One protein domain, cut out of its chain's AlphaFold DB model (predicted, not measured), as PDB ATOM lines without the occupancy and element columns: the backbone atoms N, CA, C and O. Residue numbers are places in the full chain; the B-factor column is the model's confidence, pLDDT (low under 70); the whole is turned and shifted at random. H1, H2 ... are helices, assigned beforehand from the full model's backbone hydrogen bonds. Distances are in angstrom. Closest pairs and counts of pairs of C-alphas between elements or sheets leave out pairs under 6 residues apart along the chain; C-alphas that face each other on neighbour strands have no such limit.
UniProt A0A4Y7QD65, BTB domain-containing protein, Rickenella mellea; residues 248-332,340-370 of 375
ATOM      1  N   GLY A 248      -5.264  -4.622   5.176       93.75
ATOM      2  CA  GLY A 248      -4.642  -4.217   6.431       93.75
ATOM      3  C   GLY A 248      -5.502  -4.558   7.644       93.75
ATOM      4  O   GLY A 248      -4.983  -5.101   8.618       93.75
ATOM      5  N   ARG A 249      -6.831  -4.386   7.557       90.94
ATOM      6  CA  ARG A 249      -7.786  -4.869   8.572       90.94
ATOM      7  C   ARG A 249      -7.590  -6.357   8.861       90.94
ATOM      8  O   ARG A 249      -7.535  -6.765  10.018       90.94
ATOM      9  N   GLU A 250      -7.483  -7.168   7.813       91.31
ATOM     10  CA  GLU A 250      -7.283  -8.610   7.946       91.31
ATOM     11  C   GLU A 250      -5.891  -8.957   8.502       91.31
ATOM     12  O   GLU A 250      -5.775  -9.827   9.366       91.31
ATOM     13  N   ALA A 251      -4.839  -8.255   8.078       94.25
ATOM     14  CA  ALA A 251      -3.486  -8.450   8.596       94.25
ATOM     15  C   ALA A 251      -3.410  -8.163  10.104       94.25
ATOM     16  O   ALA A 251      -2.923  -8.986  10.879       94.25
ATOM     17  N   VAL A 252      -3.975  -7.036  10.528       94.38
ATOM     18  CA  VAL A 252      -4.072  -6.620  11.930       94.38
ATOM     19  C   VAL A 252      -4.912  -7.611  12.752       94.38
ATOM     20  O   VAL A 252      -4.520  -7.994  13.859       94.38
ATOM     21  N   ARG A 253      -6.025  -8.114  12.193       93.44
ATOM     22  CA  ARG A 253      -6.832  -9.184  12.808       93.44
ATOM     23  C   ARG A 253      -6.012 -10.458  13.033       93.44
ATOM     24  O   ARG A 253      -6.148 -11.131  14.059       93.44
ATOM     25  N   MET A 254      -5.165 -10.823  12.075       94.19
ATOM     26  CA  MET A 254      -4.307 -12.002  12.188       94.19
ATOM     27  C   MET A 254      -3.258 -11.852  13.294       94.19
ATOM     28  O   MET A 254      -2.990 -12.835  13.994       94.19
ATOM     29  N   GLU A 255      -2.735 -10.648  13.516       95.06
ATOM     30  CA  GLU A 255      -1.790 -10.383  14.607       95.06
ATOM     31  C   GLU A 255      -2.434 -10.499  15.985       95.06
ATOM     32  O   GLU A 255      -1.924 -11.222  16.842       95.06
ATOM     33  N   ILE A 256      -3.618  -9.924  16.198       94.38
ATOM     34  CA  ILE A 256      -4.293 -10.089  17.494       94.38
ATOM     35  C   ILE A 256      -4.681 -11.552  17.748       94.38
ATOM     36  O   ILE A 256      -4.507 -12.073  18.850       94.38
ATOM     37  N   MET A 257      -5.078 -12.291  16.709       94.38
ATOM     38  CA  MET A 257      -5.293 -13.740  16.805       94.38
ATOM     39  C   MET A 257      -4.004 -14.504  17.160       94.38
ATOM     40  O   MET A 257      -4.052 -15.496  17.903       94.38
ATOM     41  N   ARG A 258      -2.845 -14.064  16.650       95.62
ATOM     42  CA  ARG A 258      -1.521 -14.602  17.002       95.62
ATOM     43  C   ARG A 258      -1.210 -14.335  18.473       95.62
ATOM     44  O   ARG A 258      -0.823 -15.274  19.176       95.62
ATOM     45  N   PHE A 259      -1.466 -13.120  18.954       96.19
ATOM     46  CA  PHE A 259      -1.304 -12.751  20.356       96.19
ATOM     47  C   PHE A 259      -2.159 -13.624  21.279       96.19
ATOM     48  O   PHE A 259      -1.627 -14.258  22.186       96.19
ATOM     49  N   PHE A 260      -3.460 -13.780  21.018       94.38
ATOM     50  CA  PHE A 260      -4.328 -14.624  21.856       94.38
ATOM     51  C   PHE A 260      -3.952 -16.113  21.822       94.38
ATOM     52  O   PHE A 260      -4.200 -16.851  22.783       94.38
ATOM     53  N   ARG A 261      -3.308 -16.586  20.747       93.94
ATOM     54  CA  ARG A 261      -2.691 -17.921  20.720       93.94
ATOM     55  C   ARG A 261      -1.468 -17.980  21.635       93.94
ATOM     56  O   ARG A 261      -1.349 -18.931  22.408       93.94
ATOM     57  N   HIS A 262      -0.596 -16.974  21.576       94.06
ATOM     58  CA  HIS A 262       0.569 -16.854  22.451       94.06
ATOM     59  C   HIS A 262       0.174 -16.693  23.928       94.06
ATOM     60  O   HIS A 262       0.784 -17.319  24.798       94.06
ATOM     61  N   LEU A 263      -0.921 -15.985  24.212       91.94
ATOM     62  CA  LEU A 263      -1.467 -15.763  25.550       91.94
ATOM     63  C   LEU A 263      -1.698 -17.070  26.314       91.94
ATOM     64  O   LEU A 263      -1.515 -17.112  27.531       91.94
ATOM     65  N   LYS A 264      -2.038 -18.159  25.611       89.12
ATOM     66  CA  LYS A 264      -2.211 -19.508  26.185       89.12
ATOM     67  C   LYS A 264      -0.906 -20.117  26.708       89.12
ATOM     68  O   LYS A 264      -0.953 -20.952  27.606       89.12
ATOM     69  N   SER A 265       0.236 -19.700  26.164       91.12
ATOM     70  CA  SER A 265       1.571 -20.207  26.513       91.12
ATOM     71  C   SER A 265       2.289 -19.407  27.603       91.12
ATOM     72  O   SER A 265       3.222 -19.920  28.209       91.12
ATOM     73  N   ILE A 266       1.834 -18.183  27.897       91.44
ATOM     74  CA  ILE A 266       2.450 -17.296  28.897       91.44
ATOM     75  C   ILE A 266       2.572 -17.962  30.290       91.44
ATOM     76  O   ILE A 266       1.680 -18.656  30.780       91.44
ATOM     77  N   GLY A 267       3.708 -17.797  30.953       90.31
ATOM     78  CA  GLY A 267       3.906 -18.279  32.321       90.31
ATOM     79  C   GLY A 267       3.480 -17.252  33.368       90.31
ATOM     80  O   GLY A 267       3.217 -16.096  33.058       90.31
ATOM     81  N   VAL A 268       3.480 -17.661  34.638       91.00
ATOM     82  CA  VAL A 268       3.703 -16.686  35.719       91.00
ATOM     83  C   VAL A 268       5.144 -16.173  35.633       91.00
ATOM     84  O   VAL A 268       6.001 -16.877  35.098       91.00
ATOM     85  N   SER A 269       5.416 -14.982  36.174       91.25
ATOM     86  CA  SER A 269       6.781 -14.440  36.233       91.25
ATOM     87  C   SER A 269       7.742 -15.412  36.936       91.25
ATOM     88  O   SER A 269       7.348 -16.117  37.871       91.25
ATOM     89  N   ASN A 270       9.012 -15.420  36.523       88.31
ATOM     90  CA  ASN A 270      10.068 -16.161  37.220       88.31
ATOM     91  C   ASN A 270      10.242 -15.666  38.667       88.31
ATOM     92  O   ASN A 270      10.525 -16.464  39.558       88.31
ATOM     93  N   ASP A 271       9.952 -14.385  38.912       89.94
ATOM     94  CA  ASP A 271       9.993 -13.734  40.227       89.94
ATOM     95  C   ASP A 271       8.637 -13.807  40.956       89.94
ATOM     96  O   ASP A 271       8.298 -12.985  41.812       89.94
ATOM     97  N   CYS A 272       7.802 -14.790  40.600       89.00
ATOM     98  CA  CYS A 272       6.486 -14.963  41.196       89.00
ATOM     99  C   CYS A 272       6.576 -15.286  42.693       89.00
ATOM    100  O   CYS A 272       6.948 -16.383  43.112       89.00
ATOM    101  N   GLN A 273       6.094 -14.347  43.501       85.12
ATOM    102  CA  GLN A 273       6.025 -14.464  44.960       85.12
ATOM    103  C   GLN A 273       5.013 -15.516  45.455       85.12
ATOM    104  O   GLN A 273       5.092 -15.954  46.599       85.12
ATOM    105  N   ASN A 274       4.085 -15.966  44.598       78.50
ATOM    106  CA  ASN A 274       2.987 -16.870  44.971       78.50
ATOM    107  C   ASN A 274       3.028 -18.213  44.208       78.50
ATOM    108  O   ASN A 274       1.998 -18.863  44.039       78.50
ATOM    109  N   GLY A 275       4.200 -18.636  43.718       64.25
ATOM    110  CA  GLY A 275       4.364 -19.773  42.793       64.25
ATOM    111  C   GLY A 275       4.138 -21.186  43.364       64.25
ATOM    112  O   GLY A 275       4.275 -22.159  42.619       64.25
ATOM    113  N   GLY A 276       3.777 -21.307  44.649       61.41
ATOM    114  CA  GLY A 276       3.309 -22.559  45.259       61.41
ATOM    115  C   GLY A 276       4.194 -23.132  46.366       61.41
ATOM    116  O   GLY A 276       4.804 -24.180  46.174       61.41
ATOM    117  N   LYS A 277       4.224 -22.502  47.552       54.75
ATOM    118  CA  LYS A 277       4.824 -23.135  48.747       54.75
ATOM    119  C   LYS A 277       4.001 -23.116  50.040       54.75
ATOM    120  O   LYS A 277       4.331 -23.920  50.894       54.75
ATOM    121  N   ASN A 278       2.920 -22.338  50.188       51.22
ATOM    122  CA  ASN A 278       2.097 -22.356  51.413       51.22
ATOM    123  C   ASN A 278       0.588 -22.216  51.128       51.22
ATOM    124  O   ASN A 278       0.173 -21.418  50.294       51.22
ATOM    125  N   SER A 279      -0.227 -22.987  51.858       51.50
ATOM    126  CA  SER A 279      -1.681 -23.181  51.677       51.50
ATOM    127  C   SER A 279      -2.568 -21.946  51.938       51.50
ATOM    128  O   SER A 279      -3.786 -22.041  51.791       51.50
ATOM    129  N   SER A 280      -2.001 -20.805  52.336       54.19
ATOM    130  CA  SER A 280      -2.732 -19.580  52.703       54.19
ATOM    131  C   SER A 280      -2.586 -18.420  51.704       54.19
ATOM    132  O   SER A 280      -3.255 -17.404  51.868       54.19
ATOM    133  N   GLN A 281      -1.759 -18.561  50.659       56.56
ATOM    134  CA  GLN A 281      -1.493 -17.521  49.654       56.56
ATOM    135  C   GLN A 281      -1.974 -17.993  48.271       56.56
ATOM    136  O   GLN A 281      -1.671 -19.112  47.856       56.56
ATOM    137  N   MET A 282      -2.777 -17.176  47.575       64.94
ATOM    138  CA  MET A 282      -3.400 -17.565  46.301       64.94
ATOM    139  C   MET A 282      -2.364 -17.769  45.190       64.94
ATOM    140  O   MET A 282      -1.545 -16.896  44.911       64.94
ATOM    141  N   ASP A 283      -2.443 -18.928  44.536       82.88
ATOM    142  CA  ASP A 283      -1.548 -19.354  43.460       82.88
ATOM    143  C   ASP A 283      -1.769 -18.511  42.193       82.88
ATOM    144  O   ASP A 283      -2.821 -18.596  41.551       82.88
ATOM    145  N   CYS A 284      -0.761 -17.726  41.796       86.75
ATOM    146  CA  CYS A 284      -0.810 -16.900  40.582       86.75
ATOM    147  C   CYS A 284      -1.081 -17.719  39.312       86.75
ATOM    148  O   CYS A 284      -1.601 -17.170  38.345       86.75
ATOM    149  N   LYS A 285      -0.808 -19.030  39.299       88.62
ATOM    150  CA  LYS A 285      -1.180 -19.901  38.172       88.62
ATOM    151  C   LYS A 285      -2.696 -20.061  38.050       88.62
ATOM    152  O   LYS A 285      -3.223 -20.130  36.936       88.62
ATOM    153  N   LYS A 286      -3.417 -20.098  39.178       86.38
ATOM    154  CA  LYS A 286      -4.888 -20.141  39.196       86.38
ATOM    155  C   LYS A 286      -5.475 -18.809  38.750       86.38
ATOM    156  O   LYS A 286      -6.369 -18.820  37.907       86.38
ATOM    157  N   VAL A 287      -4.933 -17.697  39.253       87.69
ATOM    158  CA  VAL A 287      -5.336 -16.343  38.831       87.69
ATOM    159  C   VAL A 287      -5.102 -16.167  37.330       87.69
ATOM    160  O   VAL A 287      -6.034 -15.832  36.611       87.69
ATOM    161  N   LEU A 288      -3.926 -16.557  36.820       90.19
ATOM    162  CA  LEU A 288      -3.615 -16.542  35.387       90.19
ATOM    163  C   LEU A 288      -4.626 -17.331  34.554       90.19
ATOM    164  O   LEU A 288      -5.063 -16.880  33.499       90.19
ATOM    165  N   SER A 289      -5.007 -18.518  35.022       89.44
ATOM    166  CA  SER A 289      -5.970 -19.369  34.321       89.44
ATOM    167  C   SER A 289      -7.374 -18.755  34.287       89.44
ATOM    168  O   SER A 289      -8.070 -18.883  33.280       89.44
ATOM    169  N   GLN A 290      -7.794 -18.087  35.367       88.19
ATOM    170  CA  GLN A 290      -9.074 -17.376  35.431       88.19
ATOM    171  C   GLN A 290      -9.058 -16.130  34.547       88.19
ATOM    172  O   GLN A 290      -9.942 -15.976  33.706       88.19
ATOM    173  N   TRP A 291      -8.023 -15.303  34.677       91.00
ATOM    174  CA  TRP A 291      -7.830 -14.100  33.878       91.00
ATOM    175  C   TRP A 291      -7.836 -14.412  32.377       91.00
ATOM    176  O   TRP A 291      -8.601 -13.817  31.631       91.00
ATOM    177  N   ARG A 292      -7.104 -15.442  31.933       91.75
ATOM    178  CA  ARG A 292      -7.122 -15.898  30.531       91.75
ATOM    179  C   ARG A 292      -8.507 -16.232  30.015       91.75
ATOM    180  O   ARG A 292      -8.797 -15.979  28.852       91.75
ATOM    181  N   ARG A 293      -9.345 -16.855  30.846       89.50
ATOM    182  CA  ARG A 293     -10.716 -17.178  30.454       89.50
ATOM    183  C   ARG A 293     -11.520 -15.899  30.240       89.50
ATOM    184  O   ARG A 293     -12.210 -15.824  29.236       89.50
ATOM    185  N   ARG A 294     -11.383 -14.910  31.131       88.50
ATOM    186  CA  ARG A 294     -12.031 -13.594  30.993       88.50
ATOM    187  C   ARG A 294     -11.508 -12.831  29.773       88.50
ATOM    188  O   ARG A 294     -12.305 -12.328  29.000       88.50
ATOM    189  N   ALA A 295     -10.197 -12.840  29.539       90.31
ATOM    190  CA  ALA A 295      -9.574 -12.245  28.359       90.31
ATOM    191  C   ALA A 295     -10.082 -12.874  27.048       90.31
ATOM    192  O   ALA A 295     -10.412 -12.164  26.104       90.31
ATOM    193  N   LEU A 296     -10.163 -14.209  26.988       89.75
ATOM    194  CA  LEU A 296     -10.703 -14.922  25.827       89.75
ATOM    195  C   LEU A 296     -12.200 -14.656  25.641       89.75
ATOM    196  O   LEU A 296     -12.634 -14.528  24.505       89.75
ATOM    197  N   ASP A 297     -12.969 -14.571  26.725       87.25
ATOM    198  CA  ASP A 297     -14.391 -14.223  26.675       87.25
ATOM    199  C   ASP A 297     -14.594 -12.803  26.132       87.25
ATOM    200  O   ASP A 297     -15.305 -12.627  25.153       87.25
ATOM    201  N   MET A 298     -13.860 -11.815  26.652       84.25
ATOM    202  CA  MET A 298     -13.884 -10.435  26.148       84.25
ATOM    203  C   MET A 298     -13.546 -10.342  24.651       84.25
ATOM    204  O   MET A 298     -14.068  -9.485  23.946       84.25
ATOM    205  N   PHE A 299     -12.678 -11.224  24.154       86.94
ATOM    206  CA  PHE A 299     -12.271 -11.236  22.752       86.94
ATOM    207  C   PHE A 299     -13.241 -11.991  21.829       86.94
ATOM    208  O   PHE A 299     -13.548 -11.529  20.730       86.94
ATOM    209  N   PHE A 300     -13.726 -13.164  22.244       84.50
ATOM    210  CA  PHE A 300     -14.547 -14.039  21.399       84.50
ATOM    211  C   PHE A 300     -16.056 -13.830  21.557       84.50
ATOM    212  O   PHE A 300     -16.814 -14.304  20.709       84.50
ATOM    213  N   THR A 301     -16.495 -13.132  22.601       82.81
ATOM    214  CA  THR A 301     -17.912 -12.878  22.857       82.81
ATOM    215  C   THR A 301     -18.291 -11.508  22.308       82.81
ATOM    216  O   THR A 301     -17.712 -10.493  22.681       82.81
ATOM    217  N   LEU A 302     -19.270 -11.480  21.401       78.88
ATOM    218  CA  LEU A 302     -19.879 -10.244  20.919       78.88
ATOM    219  C   LEU A 302     -20.871  -9.735  21.983       78.88
ATOM    220  O   LEU A 302     -21.795 -10.480  22.328       78.88
ATOM    221  N   PRO A 303     -20.699  -8.515  22.522       72.25
ATOM    222  CA  PRO A 303     -21.667  -7.922  23.437       72.25
ATOM    223  C   PRO A 303     -23.067  -7.837  22.805       72.25
ATOM    224  O   PRO A 303     -23.182  -7.592  21.605       72.25
ATOM    225  N   PRO A 304     -24.150  -8.009  23.582       68.00
ATOM    226  CA  PRO A 304     -25.521  -7.997  23.058       68.00
ATOM    227  C   PRO A 304     -25.958  -6.638  22.484       68.00
ATOM    228  O   PRO A 304     -27.007  -6.548  21.850       68.00
ATOM    229  N   ASP A 305     -25.197  -5.582  22.756       65.25
ATOM    230  CA  ASP A 305     -25.371  -4.207  22.295       65.25
ATOM    231  C   ASP A 305     -24.400  -3.806  21.170       65.25
ATOM    232  O   ASP A 305     -24.431  -2.657  20.732       65.25
ATOM    233  N   GLN A 306     -23.561  -4.731  20.691       63.38
ATOM    234  CA  GLN A 306     -22.695  -4.529  19.532       63.38
ATOM    235  C   GLN A 306     -23.129  -5.409  18.365       63.38
ATOM    236  O   GLN A 306     -23.206  -6.628  18.481       63.38
ATOM    237  N   ASP A 307     -23.294  -4.790  17.200       64.50
ATOM    238  CA  ASP A 307     -23.567  -5.527  15.967       64.50
ATOM    239  C   ASP A 307     -22.277  -5.979  15.246       64.50
ATOM    240  O   ASP A 307     -22.317  -6.736  14.274       64.50
ATOM    241  N   CYS A 308     -21.109  -5.538  15.721       67.81
ATOM    242  CA  CYS A 308     -19.815  -5.743  15.078       67.81
ATOM    243  C   CYS A 308     -18.724  -6.192  16.066       67.81
ATOM    244  O   CYS A 308     -18.590  -5.591  17.130       67.81
ATOM    245  N   PRO A 309     -17.885  -7.194  15.723       76.00
ATOM    246  CA  PRO A 309     -16.812  -7.658  16.603       76.00
ATOM    247  C   PRO A 309     -15.582  -6.740  16.511       76.00
ATOM    248  O   PRO A 309     -14.528  -7.138  16.005       76.00
ATOM    249  N   LEU A 310     -15.714  -5.490  16.964       74.81
ATOM    250  CA  LEU A 310     -14.643  -4.483  16.914       74.81
ATOM    251  C   LEU A 310     -13.366  -4.942  17.616       74.81
ATOM    252  O   LEU A 310     -12.279  -4.610  17.163       74.81
ATOM    253  N   GLN A 311     -13.471  -5.779  18.644       81.69
ATOM    254  CA  GLN A 311     -12.324  -6.353  19.341       81.69
ATOM    255  C   GLN A 311     -11.396  -7.195  18.440       81.69
ATOM    256  O   GLN A 311     -10.231  -7.418  18.763       81.69
ATOM    257  N   LEU A 312     -11.886  -7.663  17.287       82.56
ATOM    258  CA  LEU A 312     -11.065  -8.364  16.293       82.56
ATOM    259  C   LEU A 312     -10.304  -7.406  15.371       82.56
ATOM    260  O   LEU A 312      -9.282  -7.791  14.806       82.56
ATOM    261  N   TYR A 313     -10.817  -6.191  15.190       84.38
ATOM    262  CA  TYR A 313     -10.369  -5.241  14.170       84.38
ATOM    263  C   TYR A 313      -9.761  -3.962  14.755       84.38
ATOM    264  O   TYR A 313      -9.144  -3.193  14.026       84.38
ATOM    265  N   ASP A 314      -9.882  -3.766  16.066       89.50
ATOM    266  CA  ASP A 314      -9.199  -2.737  16.838       89.50
ATOM    267  C   ASP A 314      -8.346  -3.383  17.940       89.50
ATOM    268  O   ASP A 314      -8.710  -3.388  19.128       89.50
ATOM    269  N   PRO A 315      -7.212  -3.997  17.575       93.19
ATOM    270  CA  PRO A 315      -6.356  -4.625  18.563       93.19
ATOM    271  C   PRO A 315      -5.674  -3.631  19.491       93.19
ATOM    272  O   PRO A 315      -5.367  -4.007  20.618       93.19
ATOM    273  N   LEU A 316      -5.463  -2.377  19.076       95.06
ATOM    274  CA  LEU A 316      -4.905  -1.369  19.976       95.06
ATOM    275  C   LEU A 316      -5.854  -1.103  21.142       95.06
ATOM    276  O   LEU A 316      -5.403  -1.101  22.289       95.06
ATOM    277  N   ASN A 317      -7.153  -0.936  20.887       90.50
ATOM    278  CA  ASN A 317      -8.132  -0.805  21.965       90.50
ATOM    279  C   ASN A 317      -8.293  -2.115  22.752       90.50
ATOM    280  O   ASN A 317      -8.306  -2.115  23.979       90.50
ATOM    281  N   THR A 318      -8.323  -3.260  22.068       92.19
ATOM    282  CA  THR A 318      -8.465  -4.577  22.719       92.19
ATOM    283  C   THR A 318      -7.327  -4.870  23.697       92.19
ATOM    284  O   THR A 318      -7.563  -5.315  24.821       92.19
ATOM    285  N   LEU A 319      -6.081  -4.605  23.296       95.50
ATOM    286  CA  LEU A 319      -4.907  -4.748  24.159       95.50
ATOM    287  C   LEU A 319      -4.913  -3.706  25.284       95.50
ATOM    288  O   LEU A 319      -4.509  -4.026  26.400       95.50
ATOM    289  N   HIS A 320      -5.408  -2.491  25.032       93.44
ATOM    290  CA  HIS A 320      -5.576  -1.480  26.077       93.44
ATOM    291  C   HIS A 320      -6.553  -1.949  27.165       93.44
ATOM    292  O   HIS A 320      -6.198  -1.952  28.344       93.44
ATOM    293  N   GLU A 321      -7.730  -2.452  26.787       90.62
ATOM    294  CA  GLU A 321      -8.713  -2.991  27.735       90.62
ATOM    295  C   GLU A 321      -8.182  -4.211  28.498       90.62
ATOM    296  O   GLU A 321      -8.373  -4.312  29.711       90.62
ATOM    297  N   LEU A 322      -7.436  -5.105  27.836       92.81
ATOM    298  CA  LEU A 322      -6.755  -6.209  28.522       92.81
ATOM    299  C   LEU A 322      -5.736  -5.712  29.552       92.81
ATOM    300  O   LEU A 322      -5.615  -6.298  30.630       92.81
ATOM    301  N   HIS A 323      -4.989  -4.656  29.227       93.38
ATOM    302  CA  HIS A 323      -4.031  -4.069  30.153       93.38
ATOM    303  C   HIS A 323      -4.743  -3.465  31.370       93.38
ATOM    304  O   HIS A 323      -4.353  -3.751  32.504       93.38
ATOM    305  N   LEU A 324      -5.817  -2.702  31.146       90.25
ATOM    306  CA  LEU A 324      -6.637  -2.137  32.217       90.25
ATOM    307  C   LEU A 324      -7.257  -3.226  33.093       90.25
ATOM    308  O   LEU A 324      -7.277  -3.079  34.312       90.25
ATOM    309  N   ASP A 325      -7.729  -4.328  32.512       89.19
ATOM    310  CA  ASP A 325      -8.276  -5.459  33.263       89.19
ATOM    311  C   ASP A 325      -7.233  -6.089  34.209       89.19
ATOM    312  O   ASP A 325      -7.541  -6.370  35.368       89.19
ATOM    313  N   ILE A 326      -5.975  -6.221  33.765       88.31
ATOM    314  CA  ILE A 326      -4.864  -6.680  34.617       88.31
ATOM    315  C   ILE A 326      -4.533  -5.685  35.732       88.31
ATOM    316  O   ILE A 326      -4.213  -6.099  36.849       88.31
ATOM    317  N   GLU A 327      -4.579  -4.383  35.456       85.06
ATOM    318  CA  GLU A 327      -4.308  -3.359  36.472       85.06
ATOM    319  C   GLU A 327      -5.462  -3.228  37.481       85.06
ATOM    320  O   GLU A 327      -5.232  -2.971  38.667       85.06
ATOM    321  N   ARG A 328      -6.704  -3.476  37.046       78.94
ATOM    322  CA  ARG A 328      -7.912  -3.459  37.890       78.94
ATOM    323  C   ARG A 328      -8.027  -4.675  38.818       78.94
ATOM    324  O   ARG A 328      -8.781  -4.607  39.793       78.94
ATOM    325  N   GLU A 329      -7.280  -5.757  38.575       64.00
ATOM    326  CA  GLU A 329      -7.167  -6.934  39.456       64.00
ATOM    327  C   GLU A 329      -6.623  -6.532  40.847       64.00
ATOM    328  O   GLU A 329      -5.422  -6.599  41.128       64.00
ATOM    329  N   GLY A 330      -7.517  -6.071  41.727       51.91
ATOM    330  CA  GLY A 330      -7.193  -5.507  43.043       51.91
ATOM    331  C   GLY A 330      -8.261  -4.572  43.637       51.91
ATOM    332  O   GLY A 330      -8.246  -4.346  44.848       51.91
ATOM    333  N   PHE A 331      -9.214  -4.068  42.842       43.59
ATOM    334  CA  PHE A 331     -10.310  -3.229  43.345       43.59
ATOM    335  C   PHE A 331     -11.487  -4.092  43.837       43.59
ATOM    336  O   PHE A 331     -12.239  -4.672  43.067       43.59
ATOM    337  N   ARG A 332     -11.539  -4.217  45.167       44.09
ATOM    338  CA  ARG A 332     -12.586  -4.745  46.065       44.09
ATOM    339  C   ARG A 332     -13.968  -5.038  45.449       44.09
ATOM    340  O   ARG A 332     -14.636  -4.125  44.981       44.09
ATOM    341  N   ASN A 340      -8.792 -12.203  44.592       65.25
ATOM    342  CA  ASN A 340      -8.197 -13.044  43.554       65.25
ATOM    343  C   ASN A 340      -7.387 -12.127  42.631       65.25
ATOM    344  O   ASN A 340      -7.927 -11.668  41.638       65.25
ATOM    345  N   SER A 341      -6.146 -11.813  42.994       78.06
ATOM    346  CA  SER A 341      -5.276 -10.941  42.206       78.06
ATOM    347  C   SER A 341      -3.874 -11.516  42.063       78.06
ATOM    348  O   SER A 341      -3.400 -12.326  42.868       78.06
ATOM    349  N   PHE A 342      -3.206 -11.110  40.988       85.94
ATOM    350  CA  PHE A 342      -1.801 -11.417  40.756       85.94
ATOM    351  C   PHE A 342      -0.904 -10.787  41.828       85.94
ATOM    352  O   PHE A 342      -1.185  -9.703  42.340       85.94
ATOM    353  N   CYS A 343       0.240 -11.418  42.110       87.31
ATOM    354  CA  CYS A 343       1.332 -10.711  42.777       87.31
ATOM    355  C   CYS A 343       1.884  -9.599  41.868       87.31
ATOM    356  O   CYS A 343       1.708  -9.638  40.645       87.31
ATOM    357  N   THR A 344       2.594  -8.634  42.457       88.25
ATOM    358  CA  THR A 344       3.115  -7.450  41.749       88.25
ATOM    359  C   THR A 344       3.947  -7.818  40.525       88.25
ATOM    360  O   THR A 344       3.762  -7.237  39.460       88.25
ATOM    361  N   GLU A 345       4.810  -8.826  40.649       90.94
ATOM    362  CA  GLU A 345       5.719  -9.227  39.572       90.94
ATOM    363  C   GLU A 345       4.998  -9.948  38.431       90.94
ATOM    364  O   GLU A 345       5.318  -9.732  37.264       90.94
ATOM    365  N   CYS A 346       3.975 -10.759  38.730       91.62
ATOM    366  CA  CYS A 346       3.152 -11.364  37.679       91.62
ATOM    367  C   CYS A 346       2.303 -10.314  36.958       91.62
ATOM    368  O   CYS A 346       2.220 -10.358  35.734       91.62
ATOM    369  N   ARG A 347       1.724  -9.352  37.694       91.75
ATOM    370  CA  ARG A 347       0.952  -8.249  37.103       91.75
ATOM    371  C   ARG A 347       1.815  -7.431  36.144       91.75
ATOM    372  O   ARG A 347       1.457  -7.285  34.980       91.75
ATOM    373  N   LYS A 348       2.987  -6.978  36.608       92.94
ATOM    374  CA  LYS A 348       3.944  -6.214  35.792       92.94
ATOM    375  C   LYS A 348       4.400  -6.992  34.563       92.94
ATOM    376  O   LYS A 348       4.407  -6.432  33.475       92.94
ATOM    377  N   SER A 349       4.757  -8.266  34.734       95.00
ATOM    378  CA  SER A 349       5.248  -9.106  33.639       95.00
ATOM    379  C   SER A 349       4.199  -9.289  32.541       95.00
ATOM    380  O   SER A 349       4.504  -9.063  31.375       95.00
ATOM    381  N   ILE A 350       2.957  -9.635  32.892       94.44
ATOM    382  CA  ILE A 350       1.899  -9.826  31.889       94.44
ATOM    383  C   ILE A 350       1.479  -8.477  31.289       94.44
ATOM    384  O   ILE A 350       1.295  -8.383  30.078       94.44
ATOM    385  N   GLY A 351       1.386  -7.422  32.106       95.06
ATOM    386  CA  GLY A 351       1.107  -6.067  31.630       95.06
ATOM    387  C   GLY A 351       2.149  -5.567  30.626       95.06
ATOM    388  O   GLY A 351       1.779  -4.962  29.626       95.06
ATOM    389  N   GLN A 352       3.434  -5.873  30.842       96.06
ATOM    390  CA  GLN A 352       4.491  -5.545  29.886       96.06
ATOM    391  C   GLN A 352       4.307  -6.297  28.566       96.06
ATOM    392  O   GLN A 352       4.344  -5.659  27.526       96.06
ATOM    393  N   ILE A 353       3.999  -7.599  28.596       96.94
ATOM    394  CA  ILE A 353       3.751  -8.384  27.373       96.94
ATOM    395  C   ILE A 353       2.613  -7.778  26.531       96.94
ATOM    396  O   ILE A 353       2.698  -7.746  25.307       96.94
ATOM    397  N   ILE A 354       1.548  -7.286  27.173       96.94
ATOM    398  CA  ILE A 354       0.431  -6.635  26.471       96.94
ATOM    399  C   ILE A 354       0.868  -5.302  25.851       96.94
ATOM    400  O   ILE A 354       0.516  -5.026  24.704       96.94
ATOM    401  N   ARG A 355       1.627  -4.479  26.587       96.69
ATOM    402  CA  ARG A 355       2.151  -3.202  26.073       96.69
ATOM    403  C   ARG A 355       3.117  -3.412  24.911       96.69
ATOM    404  O   ARG A 355       2.963  -2.742  23.897       96.69
ATOM    405  N   ASP A 356       4.026  -4.376  25.031       97.56
ATOM    406  CA  ASP A 356       4.994  -4.723  23.989       97.56
ATOM    407  C   ASP A 356       4.281  -5.153  22.700       97.56
ATOM    408  O   ASP A 356       4.636  -4.695  21.617       97.56
ATOM    409  N   GLU A 357       3.231  -5.980  22.793       97.75
ATOM    410  CA  GLU A 357       2.444  -6.356  21.610       97.75
ATOM    411  C   GLU A 357       1.724  -5.139  21.003       97.75
ATOM    412  O   GLU A 357       1.622  -5.007  19.784       97.75
ATOM    413  N   ARG A 358       1.241  -4.217  21.839       97.31
ATOM    414  CA  ARG A 358       0.547  -3.009  21.382       97.31
ATOM    415  C   ARG A 358       1.488  -2.058  20.638       97.31
ATOM    416  O   ARG A 358       1.135  -1.560  19.570       97.31
ATOM    417  N   GLU A 359       2.693  -1.858  21.162       97.81
ATOM    418  CA  GLU A 359       3.765  -1.107  20.500       97.81
ATOM    419  C   GLU A 359       4.232  -1.803  19.215       97.81
ATOM    420  O   GLU A 359       4.435  -1.143  18.192       97.81
ATOM    421  N   LEU A 360       4.332  -3.137  19.222       97.50
ATOM    422  CA  LEU A 360       4.652  -3.929  18.035       97.50
ATOM    423  C   LEU A 360       3.615  -3.721  16.926       97.50
ATOM    424  O   LEU A 360       3.987  -3.531  15.768       97.50
ATOM    425  N   ILE A 361       2.320  -3.738  17.250       97.31
ATOM    426  CA  ILE A 361       1.266  -3.488  16.259       97.31
ATOM    427  C   ILE A 361       1.369  -2.059  15.716       97.31
ATOM    428  O   ILE A 361       1.339  -1.883  14.499       97.31
ATOM    429  N   TRP A 362       1.541  -1.054  16.584       97.38
ATOM    430  CA  TRP A 362       1.667   0.349  16.166       97.38
ATOM    431  C   TRP A 362       2.853   0.578  15.221       97.38
ATOM    432  O   TRP A 362       2.715   1.161  14.147       97.38
ATOM    433  N   THR A 363       4.029   0.086  15.603       97.00
ATOM    434  CA  THR A 363       5.266   0.268  14.825       97.00
ATOM    435  C   THR A 363       5.238  -0.454  13.477       97.00
ATOM    436  O   THR A 363       5.935  -0.036  12.556       97.00
ATOM    437  N   ASN A 364       4.401  -1.486  13.331       96.88
ATOM    438  CA  ASN A 364       4.229  -2.239  12.087       96.88
ATOM    439  C   ASN A 364       2.988  -1.831  11.276       96.88
ATOM    440  O   ASN A 364       2.664  -2.506  10.297       96.88
ATOM    441  N   LEU A 365       2.301  -0.732  11.614       96.69
ATOM    442  CA  LEU A 365       1.157  -0.266  10.818       96.69
ATOM    443  C   LEU A 365       1.532  -0.047   9.346       96.69
ATOM    444  O   LEU A 365       0.769  -0.442   8.466       96.69
ATOM    445  N   SER A 366       2.713   0.510   9.062       95.44
ATOM    446  CA  SER A 366       3.192   0.695   7.684       95.44
ATOM    447  C   SER A 366       3.282  -0.622   6.918       95.44
ATOM    448  O   SER A 366       2.921  -0.667   5.751       95.44
ATOM    449  N   TYR A 367       3.674  -1.709   7.586       95.12
ATOM    450  CA  TYR A 367       3.745  -3.047   7.002       95.12
ATOM    451  C   TYR A 367       2.367  -3.702   6.804       95.12
ATOM    452  O   TYR A 367       2.158  -4.458   5.850       95.12
ATOM    453  N   TYR A 368       1.411  -3.460   7.706       95.25
ATOM    454  CA  TYR A 368       0.062  -4.014   7.563       95.25
ATOM    455  C   TYR A 368      -0.740  -3.316   6.463       95.25
ATOM    456  O   TYR A 368      -1.523  -3.974   5.785       95.25
ATOM    457  N   PHE A 369      -0.522  -2.014   6.279       95.06
ATOM    458  CA  PHE A 369      -1.237  -1.174   5.315       95.06
ATOM    459  C   PHE A 369      -0.384  -0.805   4.090       95.06
ATOM    460  O   PHE A 369      -0.654   0.192   3.424       95.06
ATOM    461  N   ASP A 370       0.624  -1.618   3.770       91.31
ATOM    462  CA  ASP A 370       1.431  -1.469   2.560       91.31
ATOM    463  C   ASP A 370       0.636  -1.937   1.320       91.31
ATOM    464  O   ASP A 370       0.275  -3.120   1.244       91.31
TER     465      ASP A 370
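This is residues 248 to 332 and 340 to 370 of the 375 residues of the protein "BTB domain-containing protein" of Rickenella mellea (UniProt A0A4Y7QD65). An elongated up-and-down bundle of four helices: H4 and H5 lie side by side, with H1 along them toward one end and H2 toward the other, where it is near its neighbours without clearly touching. Short H3 and H6 pack on H1, residues 303 to 308 stick out, and the long link between H1 and H2 reaches past the end away from H6. The printed part has 116 residues with six named helices, H1 to H6, and no named strand: all helix. It is compact, with a radius of gyration of the C-alphas of 15.5 A, and spans 52 by 32 by 22 A.

H1, residues 248 to 263, begins at C-alpha (-4.642, -4.217, 6.431) and is 22.6 A long. H2, residues 284 to 300, measures 23.8 A; H3 is residues 310 to 313. H4, residues 315 to 328, measures 19.4 A, and H5, residues 344 to 363, 28.1 A. H6, residues 365 to 368, ends at C-alpha (0.062, -4.014, 7.563).

H4 and H5 touch, opposite ways at a shallow tilt of 13 degrees; their closest C-alphas, His 323 and Gly 351, are 5.7 A apart. H1, with residues 252 to 259 alone, only just touches H5, with 3 pairs of C-alphas within 8 A, the closest Phe 259 and Glu 357 at 7.5 A. H2 is close but not clearly touching H4, with C-alphas Ala 295 and Leu 322 closest at 6.7 A. H1 touches H6, with C-alphas Gly 248 and Tyr 368 closest at 4.8 A. Every O i to N i+4 pair is within hydrogen-bond range in H1, H2, H4 and H5; H3 and H6 are too short for one.

The farthest C-alphas, Ser 279 and Asp 370, are 53.8 A apart. Residues 333 to 339 are not printed, and C-alphas 332 and 340 are 9.7 A apart. The link from H1 to H2 is long. The pLDDT is under 70 at residues 275 to 282, 304 to 308, 329 to 332 and 340.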